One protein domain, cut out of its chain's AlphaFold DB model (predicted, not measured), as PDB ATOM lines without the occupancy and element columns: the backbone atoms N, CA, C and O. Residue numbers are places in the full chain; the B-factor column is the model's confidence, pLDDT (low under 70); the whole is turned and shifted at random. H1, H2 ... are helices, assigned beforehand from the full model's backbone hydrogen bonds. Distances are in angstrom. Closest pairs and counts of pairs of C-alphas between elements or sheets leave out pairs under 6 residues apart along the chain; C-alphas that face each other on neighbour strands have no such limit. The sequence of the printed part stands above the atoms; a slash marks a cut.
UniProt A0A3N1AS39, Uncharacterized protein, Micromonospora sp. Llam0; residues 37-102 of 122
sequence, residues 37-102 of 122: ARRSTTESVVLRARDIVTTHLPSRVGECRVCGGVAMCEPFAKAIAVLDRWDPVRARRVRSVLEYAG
ATOM      1  N   ALA A  37     235.399 267.123 208.584       60.09
ATOM      2  CA  ALA A  37     235.974 267.579 207.318       60.09
ATOM      3  C   ALA A  37     234.953 268.409 206.521       60.09
ATOM      4  O   ALA A  37     235.299 269.434 205.950       60.09
ATOM      5  N   ARG A  38     233.669 268.019 206.540       62.66
ATOM      6  CA  ARG A  38     232.599 268.823 205.924       62.66
ATOM      7  C   ARG A  38     232.368 270.147 206.661       62.66
ATOM      8  O   ARG A  38     232.276 271.183 206.010       62.66
ATOM      9  N   ARG A  39     232.338 270.134 207.998       62.88
ATOM     10  CA  ARG A  39     232.186 271.355 208.810       62.88
ATOM     11  C   ARG A  39     233.328 272.348 208.588       62.88
ATOM     12  O   ARG A  39     233.045 273.507 208.313       62.88
ATOM     13  N   SER A  40     234.579 271.887 208.598       73.81
ATOM     14  CA  SER A  40     235.739 272.750 208.318       73.81
ATOM     15  C   SER A  40     235.713 273.322 206.898       73.81
ATOM     16  O   SER A  40     235.999 274.503 206.715       73.81
ATOM     17  N   THR A  41     235.288 272.549 205.889       80.81
ATOM     18  CA  THR A  41     235.124 273.096 204.530       80.81
ATOM     19  C   THR A  41     234.026 274.153 204.449       80.81
ATOM     20  O   THR A  41     234.233 275.183 203.814       80.81
ATOM     21  N   THR A  42     232.884 273.951 205.115       87.06
ATOM     22  CA  THR A  42     231.811 274.955 205.152       87.06
ATOM     23  C   THR A  42     232.279 276.227 205.847       87.06
ATOM     24  O   THR A  42     232.062 277.318 205.330       87.06
ATOM     25  N   GLU A  43     232.973 276.103 206.977       89.50
ATOM     26  CA  GLU A  43     233.533 277.242 207.701       89.50
ATOM     27  C   GLU A  43     234.532 278.026 206.838       89.50
ATOM     28  O   GLU A  43     234.435 279.248 206.740       89.50
ATOM     29  N   SER A  44     235.412 277.324 206.117       92.00
ATOM     30  CA  SER A  44     236.363 277.930 205.174       92.00
ATOM     31  C   SER A  44     235.650 278.731 204.077       92.00
ATOM     32  O   SER A  44     236.048 279.848 203.748       92.00
ATOM     33  N   VAL A  45     234.567 278.174 203.523       94.62
ATOM     34  CA  VAL A  45     233.757 278.816 202.479       94.62
ATOM     35  C   VAL A  45     233.034 280.051 203.020       94.62
ATOM     36  O   VAL A  45     233.013 281.082 202.351       94.62
ATOM     37  N   VAL A  46     232.494 279.989 204.240       95.69
ATOM     38  CA  VAL A  46     231.848 281.140 204.890       95.69
ATOM     39  C   VAL A  46     232.864 282.238 205.201       95.69
ATOM     40  O   VAL A  46     232.594 283.404 204.924       95.69
ATOM     41  N   LEU A  47     234.044 281.894 205.723       96.00
ATOM     42  CA  LEU A  47     235.118 282.862 205.964       96.00
ATOM     43  C   LEU A  47     235.560 283.537 204.665       96.00
ATOM     44  O   LEU A  47     235.665 284.762 204.623       96.00
ATOM     45  N   ARG A  48     235.724 282.767 203.585       97.00
ATOM     46  CA  ARG A  48     236.051 283.329 202.272       97.00
ATOM     47  C   ARG A  48     234.939 284.227 201.734       97.00
ATOM     48  O   ARG A  48     235.231 285.282 201.184       97.00
ATOM     49  N   ALA A  49     233.673 283.857 201.909       97.50
ATOM     50  CA  ALA A  49     232.553 284.707 201.511       97.50
ATOM     51  C   ALA A  49     232.532 286.029 202.295       97.50
ATOM     52  O   ALA A  49     232.315 287.089 201.711       97.50
ATOM     53  N   ARG A  50     232.818 285.995 203.603       97.38
ATOM     54  CA  ARG A  50     232.931 287.211 204.423       97.38
ATOM     55  C   ARG A  50     234.032 288.137 203.912       97.38
ATOM     56  O   ARG A  50     233.773 289.325 203.762       97.38
ATOM     57  N   ASP A  51     235.204 287.582 203.625       97.88
ATOM     58  CA  ASP A  51     236.349 288.305 203.068       97.88
ATOM     59  C   ASP A  51     236.033 288.940 201.702       97.88
ATOM     60  O   ASP A  51     236.325 290.113 201.468       97.88
ATOM     61  N   ILE A  52     235.348 288.204 200.819       97.62
ATOM     62  CA  ILE A  52     234.917 288.729 199.519       97.62
ATOM     63  C   ILE A  52     233.925 289.882 199.697       97.62
ATOM     64  O   ILE A  52     234.084 290.911 199.048       97.62
ATOM     65  N   VAL A  53     232.933 289.752 200.583       95.88
ATOM     66  CA  VAL A  53     231.952 290.821 200.840       95.88
ATOM     67  C   VAL A  53     232.621 292.093 201.354       95.88
ATOM     68  O   VAL A  53     232.239 293.185 200.946       95.88
ATOM     69  N   THR A  54     233.617 291.981 202.232       95.12
ATOM     70  CA  THR A  54     234.335 293.161 202.735       95.12
ATOM     71  C   THR A  54     235.247 293.775 201.680       95.12
ATOM     72  O   THR A  54     235.330 294.995 201.582       95.12
ATOM     73  N   THR A  55     235.900 292.942 200.872       96.06
ATOM     74  CA  THR A  55     236.871 293.376 199.859       96.06
ATOM     75  C   THR A  55     236.186 294.001 198.645       96.06
ATOM     76  O   THR A  55     236.626 295.028 198.141       96.06
ATOM     77  N   HIS A  56     235.076 293.417 198.197       95.44
ATOM     78  CA  HIS A  56     234.330 293.857 197.018       95.44
ATOM     79  C   HIS A  56     233.151 294.774 197.352       95.44
ATOM     80  O   HIS A  56     232.274 294.959 196.506       95.44
ATOM     81  N   LEU A  57     233.107 295.340 198.563       91.56
ATOM     82  CA  LEU A  57     232.021 296.224 198.966       91.56
ATOM     83  C   LEU A  57     231.923 297.421 197.996       91.56
ATOM     84  O   LEU A  57     232.932 298.099 197.767       91.56
ATOM     85  N   PRO A  58     230.737 297.694 197.426       90.81
ATOM     86  CA  PRO A  58     230.540 298.821 196.526       90.81
ATOM     87  C   PRO A  58     230.877 300.153 197.189       90.81
ATOM     88  O   PRO A  58     230.607 300.372 198.373       90.81
ATOM     89  N   SER A  59     231.438 301.070 196.410       89.62
ATOM     90  CA  SER A  59     231.570 302.462 196.821       89.62
ATOM     91  C   SER A  59     230.201 303.162 196.784       89.62
ATOM     92  O   SER A  59     229.231 302.643 196.233       89.62
ATOM     93  N   ARG A  60     230.123 304.379 197.338       84.00
ATOM     94  CA  ARG A  60     228.886 305.184 197.326       84.00
ATOM     95  C   ARG A  60     228.377 305.518 195.921       84.00
ATOM     96  O   ARG A  60     227.198 305.803 195.787       84.00
ATOM     97  N   VAL A  61     229.241 305.486 194.904       85.44
ATOM     98  CA  VAL A  61     228.844 305.725 193.504       85.44
ATOM     99  C   VAL A  61     228.419 304.441 192.779       85.44
ATOM    100  O   VAL A  61     228.159 304.470 191.584       85.44
ATOM    101  N   GLY A  62     228.337 303.309 193.486       87.06
ATOM    102  CA  GLY A  62     227.846 302.053 192.919       87.06
ATOM    103  C   GLY A  62     228.864 301.295 192.071       87.06
ATOM    104  O   GLY A  62     228.478 300.483 191.235       87.06
ATOM    105  N   GLU A  63     230.158 301.514 192.300       90.81
ATOM    106  CA  GLU A  63     231.241 300.762 191.658       90.81
ATOM    107  C   GLU A  63     231.933 299.820 192.655       90.81
ATOM    108  O   GLU A  63     232.117 300.142 193.834       90.81
ATOM    109  N   CYS A  64     232.369 298.655 192.187       93.62
ATOM    110  CA  CYS A  64     233.267 297.786 192.937       93.62
ATOM    111  C   CYS A  64     234.718 298.214 192.689       93.62
ATOM    112  O   CYS A  64     235.238 298.028 191.589       93.62
ATOM    113  N   ARG A  65     235.416 298.710 193.720       89.50
ATOM    114  CA  ARG A  65     236.794 299.224 193.570       89.50
ATOM    115  C   ARG A  65     237.834 298.168 193.193       89.50
ATOM    116  O   ARG A  65     238.881 298.510 192.663       89.50
ATOM    117  N   VAL A  66     237.564 296.898 193.487       93.69
ATOM    118  CA  VAL A  66     238.499 295.795 193.215       93.69
ATOM    119  C   VAL A  66     238.376 295.306 191.778       93.69
ATOM    120  O   VAL A  66     239.375 294.988 191.144       93.69
ATOM    121  N   CYS A  67     237.151 295.247 191.258       92.12
ATOM    122  CA  CYS A  67     236.894 294.794 189.895       92.12
ATOM    123  C   CYS A  67     236.859 295.940 188.874       92.12
ATOM    124  O   CYS A  67     236.914 295.663 187.682       92.12
ATOM    125  N   GLY A  68     236.712 297.193 189.318       84.31
ATOM    126  CA  GLY A  68     236.481 298.348 188.440       84.31
ATOM    127  C   GLY A  68     235.141 298.288 187.697       84.31
ATOM    128  O   GLY A  68     235.009 298.863 186.624       84.31
ATOM    129  N   GLY A  69     234.172 297.534 188.226       80.81
ATOM    130  CA  GLY A  69     232.884 297.271 187.583       80.81
ATOM    131  C   GLY A  69     231.697 297.711 188.435       80.81
ATOM    132  O   GLY A  69     231.851 298.435 189.415       80.81
ATOM    133  N   VAL A  70     230.507 297.232 188.084       83.19
ATOM    134  CA  VAL A  70     229.255 297.532 188.797       83.19
ATOM    135  C   VAL A  70     229.275 297.089 190.267       83.19
ATOM    136  O   VAL A  70     230.011 296.169 190.640       83.19
ATOM    137  N   ALA A  71     228.427 297.711 191.096       79.81
ATOM    138  CA  ALA A  71     228.262 297.416 192.522       79.81
ATOM    139  C   ALA A  71     228.125 295.908 192.786       79.81
ATOM    140  O   ALA A  71     228.837 295.341 193.611       79.81
ATOM    141  N   MET A  72     227.266 295.223 192.033       86.88
ATOM    142  CA  MET A  72     227.072 293.774 192.138       86.88
ATOM    143  C   MET A  72     227.993 293.005 191.197       86.88
ATOM    144  O   MET A  72     227.548 292.325 190.277       86.88
ATOM    145  N   CYS A  73     229.299 293.096 191.439       93.00
ATOM    146  CA  CYS A  73     230.241 292.229 190.746       93.00
ATOM    147  C   CYS A  73     229.981 290.748 191.090       93.00
ATOM    148  O   CYS A  73     229.538 290.404 192.191       93.00
ATOM    149  N   GLU A  74     230.289 289.853 190.149       93.31
ATOM    150  CA  GLU A  74     230.061 288.411 190.291       93.31
ATOM    151  C   GLU A  74     230.584 287.802 191.613       93.31
ATOM    152  O   GLU A  74     229.824 287.068 192.258       93.31
ATOM    153  N   PRO A  75     231.826 288.078 192.078       95.19
ATOM    154  CA  PRO A  75     232.306 287.489 193.326       95.19
ATOM    155  C   PRO A  75     231.491 287.962 194.534       95.19
ATOM    156  O   PRO A  75     231.189 287.153 195.412       95.19
ATOM    157  N   PHE A  76     231.077 289.231 194.561       95.31
ATOM    158  CA  PHE A  76     230.251 289.770 195.638       95.31
ATOM    159  C   PHE A  76     228.875 289.097 195.675       95.31
ATOM    160  O   PHE A  76     228.460 288.607 196.725       95.31
ATOM    161  N   ALA A  77     228.199 288.992 194.528       93.88
ATOM    162  CA  ALA A  77     226.893 288.340 194.434       93.88
ATOM    163  C   ALA A  77     226.951 286.868 194.891       93.88
ATOM    164  O   ALA A  77     226.123 286.422 195.690       93.88
ATOM    165  N   LYS A  78     227.982 286.125 194.462       95.69
ATOM    166  CA  LYS A  78     228.218 284.740 194.909       95.69
ATOM    167  C   LYS A  78     228.465 284.657 196.415       95.69
ATOM    168  O   LYS A  78     227.939 283.761 197.074       95.69
ATOM    169  N   ALA A  79     229.249 285.578 196.969       96.94
ATOM    170  CA  ALA A  79     229.539 285.601 198.396       96.94
ATOM    171  C   ALA A  79     228.287 285.896 199.234       96.94
ATOM    172  O   ALA A  79     228.072 285.228 200.245       96.94
ATOM    173  N   ILE A  80     227.418 286.809 198.788       95.81
ATOM    174  CA  ILE A  80     226.126 287.052 199.442       95.81
ATOM    175  C   ILE A  80     225.258 285.794 199.433       95.81
ATOM    176  O   ILE A  80     224.786 285.402 200.495       95.81
ATOM    177  N   ALA A  81     225.145 285.093 198.300       96.19
ATOM    178  CA  ALA A  81     224.377 283.846 198.225       96.19
ATOM    179  C   ALA A  81     224.902 282.757 199.186       96.19
ATOM    180  O   ALA A  81     224.126 281.991 199.762       96.19
ATOM    181  N   VAL A  82     226.223 282.689 199.402       97.12
ATOM    182  CA  VAL A  82     226.816 281.808 200.422       97.12
ATOM    183  C   VAL A  82     226.414 282.251 201.831       97.12
ATOM    184  O   VAL A  82     226.032 281.406 202.644       97.12
ATOM    185  N   LEU A  83     226.484 283.551 202.133       97.06
ATOM    186  CA  LEU A  83     226.093 284.072 203.444       97.06
ATOM    187  C   LEU A  83     224.596 283.898 203.705       97.06
ATOM    188  O   LEU A  83     224.238 283.540 204.816       97.06
ATOM    189  N   ASP A  84     223.721 284.050 202.715       96.25
ATOM    190  CA  ASP A  84     222.285 283.804 202.896       96.25
ATOM    191  C   ASP A  84     221.999 282.387 203.398       96.25
ATOM    192  O   ASP A  84     221.122 282.174 204.234       96.25
ATOM    193  N   ARG A  85     222.781 281.413 202.926       96.31
ATOM    194  CA  ARG A  85     222.622 280.011 203.308       96.31
ATOM    195  C   ARG A  85     223.207 279.677 204.682       96.31
ATOM    196  O   ARG A  85     222.676 278.797 205.354       96.31
ATOM    197  N   TRP A  86     224.310 280.314 205.077       95.88
ATOM    198  CA  TRP A  86     225.116 279.872 206.228       95.88
ATOM    199  C   TRP A  86     225.330 280.932 207.324       95.88
ATOM    200  O   TRP A  86     225.737 280.584 208.429       95.88
ATOM    201  N   ASP A  87     225.057 282.208 207.047       95.56
ATOM    202  CA  ASP A  87     225.152 283.356 207.964       95.56
ATOM    203  C   ASP A  87     224.105 284.445 207.602       95.56
ATOM    204  O   ASP A  87     224.444 285.553 207.158       95.56
ATOM    205  N   PRO A  88     222.800 284.149 207.773       94.88
ATOM    206  CA  PRO A  88     221.717 285.023 207.310       94.88
ATOM    207  C   PRO A  88     221.640 286.349 208.079       94.88
ATOM    208  O   PRO A  88     221.068 287.330 207.603       94.88
ATOM    209  N   VAL A  89     222.202 286.415 209.290       96.31
ATOM    210  CA  VAL A  89     222.278 287.665 210.061       96.31
ATOM    211  C   VAL A  89     223.233 288.637 209.380       96.31
ATOM    212  O   VAL A  89     222.883 289.803 209.187       96.31
ATOM    213  N   ARG A  90     224.421 288.171 208.983       95.31
ATOM    214  CA  ARG A  90     225.382 289.013 208.273       95.31
ATOM    215  C   ARG A  90     224.894 289.365 206.874       95.31
ATOM    216  O   ARG A  90     225.026 290.525 206.496       95.31
ATOM    217  N   ALA A  91     224.301 288.413 206.150       96.00
ATOM    218  CA  ALA A  91     223.717 288.683 204.839       96.00
ATOM    219  C   ALA A  91     222.707 289.836 204.924       96.00
ATOM    220  O   ALA A  91     222.901 290.855 204.265       96.00
ATOM    221  N   ARG A  92     221.725 289.754 205.836       96.19
ATOM    222  CA  ARG A  92     220.743 290.830 206.059       96.19
ATOM    223  C   ARG A  92     221.385 292.182 206.343       96.19
ATOM    224  O   ARG A  92     220.985 293.163 205.737       96.19
ATOM    225  N   ARG A  93     222.407 292.243 207.203       95.81
ATOM    226  CA  ARG A  93     223.107 293.510 207.484       95.81
ATOM    227  C   ARG A  93     223.719 294.122 206.229       95.81
ATOM    228  O   ARG A  93     223.615 295.325 206.035       95.81
ATOM    229  N   VAL A  94     224.354 293.306 205.393       93.94
ATOM    230  CA  VAL A  94     224.966 293.791 204.149       93.94
ATOM    231  C   VAL A  94     223.889 294.281 203.182       93.94
ATOM    232  O   VAL A  94     224.051 295.356 202.612       93.94
ATOM    233  N   ARG A  95     222.769 293.555 203.062       93.00
ATOM    234  CA  ARG A  95     221.615 293.992 202.261       93.00
ATOM    235  C   ARG A  95     221.078 295.332 202.735       93.00
ATOM    236  O   ARG A  95     221.022 296.251 201.938       93.00
ATOM    237  N   SER A  96     220.818 295.490 204.032       92.00
ATOM    238  CA  SER A  96     220.314 296.752 204.588       92.00
ATOM    239  C   SER A  96     221.259 297.932 204.347       92.00
ATOM    240  O   SER A  96     220.801 299.036 204.078       92.00
ATOM    241  N   VAL A  97     222.579 297.718 204.411       91.38
ATOM    242  CA  VAL A  97     223.564 298.765 204.084       91.38
ATOM    243  C   VAL A  97     223.476 299.164 202.610       91.38
ATOM    244  O   VAL A  97     223.523 300.351 202.296       91.38
ATOM    245  N   LEU A  98     223.341 298.189 201.711       90.94
ATOM    246  CA  LEU A  98     223.225 298.443 200.276       90.94
ATOM    247  C   LEU A  98     221.876 299.063 199.906       90.94
ATOM    248  O   LEU A  98     221.845 299.969 199.083       90.94
ATOM    249  N   GLU A  99     220.788 298.628 200.535       89.94
ATOM    250  CA  GLU A  99     219.451 299.197 200.365       89.94
ATOM    251  C   GLU A  99     219.419 300.660 200.805       89.94
ATOM    252  O   GLU A  99     218.975 301.521 200.052       89.94
ATOM    253  N   TYR A 100     219.978 300.964 201.982       88.50
ATOM    254  CA  TYR A 100     220.111 302.339 202.466       88.50
ATOM    255  C   TYR A 100     220.942 303.214 201.515       88.50
ATOM    256  O   TYR A 100     220.676 304.404 201.363       88.50
ATOM    257  N   ALA A 101     221.936 302.626 200.848       86.75
ATOM    258  CA  ALA A 101     222.744 303.308 199.845       86.75
ATOM    259  C   ALA A 101     222.078 303.386 198.455       86.75
ATOM    260  O   ALA A 101     222.655 303.997 197.558       86.75
ATOM    261  N   GLY A 102     220.908 302.768 198.246       88.50
ATOM    262  CA  GLY A 102     220.261 302.669 196.931       88.50
ATOM    263  C   GLY A 102     221.018 301.785 195.931       88.50
ATOM    264  O   GLY A 102     220.852 301.937 194.727       88.50
TER     265      GLY A 102
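This is residues 37 to 102 of the 122 residues of an uncharacterized protein of Micromonospora sp. Llam0 (UniProt A0A3N1AS39). What shape do the three helices make? They make a zigzag: the long helix H1 runs along the longest axis, H2 folds back slantwise across H1, and H3 turns again on the other side of H2 to run in nearly the same direction as H1. A loop of residues 56 to 73 folds out beyond the last residue of H1 and comes back to H2. What is the make-up? The printed part has 66 residues with three named helices, in the order H1, H2, H3, and no named strand; its class is all helix. How large is it? It is compact, with a radius of gyration of the C-alphas of 12.1 A, yet elongated in outline, spanning 41 by 22 by 13 A.

Where is the longest helix? H1 is residues 37 to 55, 26.9 A from first to last C-alpha, and begins with C-alpha 37 at (235.974, 267.579, 207.318). Where are the other two? H2 is residues 74 to 86, 18.7 A long, beginning with C-alpha 74 at (230.061, 288.411, 190.291). H3 is residues 88 to 100, 18.1 A long, ending with C-alpha 100 at (220.111, 302.339, 202.466).

How does H1 meet H2? They touch, through residues 45 to 53 of H1 alone, and their closest C-alphas, those of Ala 49 and Ala 79, are 4.4 A apart. They run opposite ways at a steep tilt of 47 degrees. How does H2 meet H3? They touch, with residues 80 to 84 of H2 and residues 90 to 92 of H3 alone, and the closest C-alphas are those of Leu 83 and Ala 91, 5.4 A apart. They run opposite ways at a steep tilt of 45 degrees. What of H1 and H3? They are near each other, with 5 pairs of C-alphas within 10 A but no pair within 8 A. What do the backbone N and O atoms show? In H1, H2 and H3 every O i to N i+4 pair is within hydrogen-bond range.

How far does the printed part reach? The two C-alphas farthest apart are those of Ala 37 and Val 61, 41.2 A. Which links are long, and is there a cut? H1 to H2 is a long link of 18 residues, in which residues 63 to 64 make a short antiparallel pairing with residues 69 to 70. H2 to H3 is a tight link of 1 residue, and the printed part has no cut. Where is confidence low? The mean pLDDT of the printed part of this model is 90.8, and residues 37 to 39 are under 70.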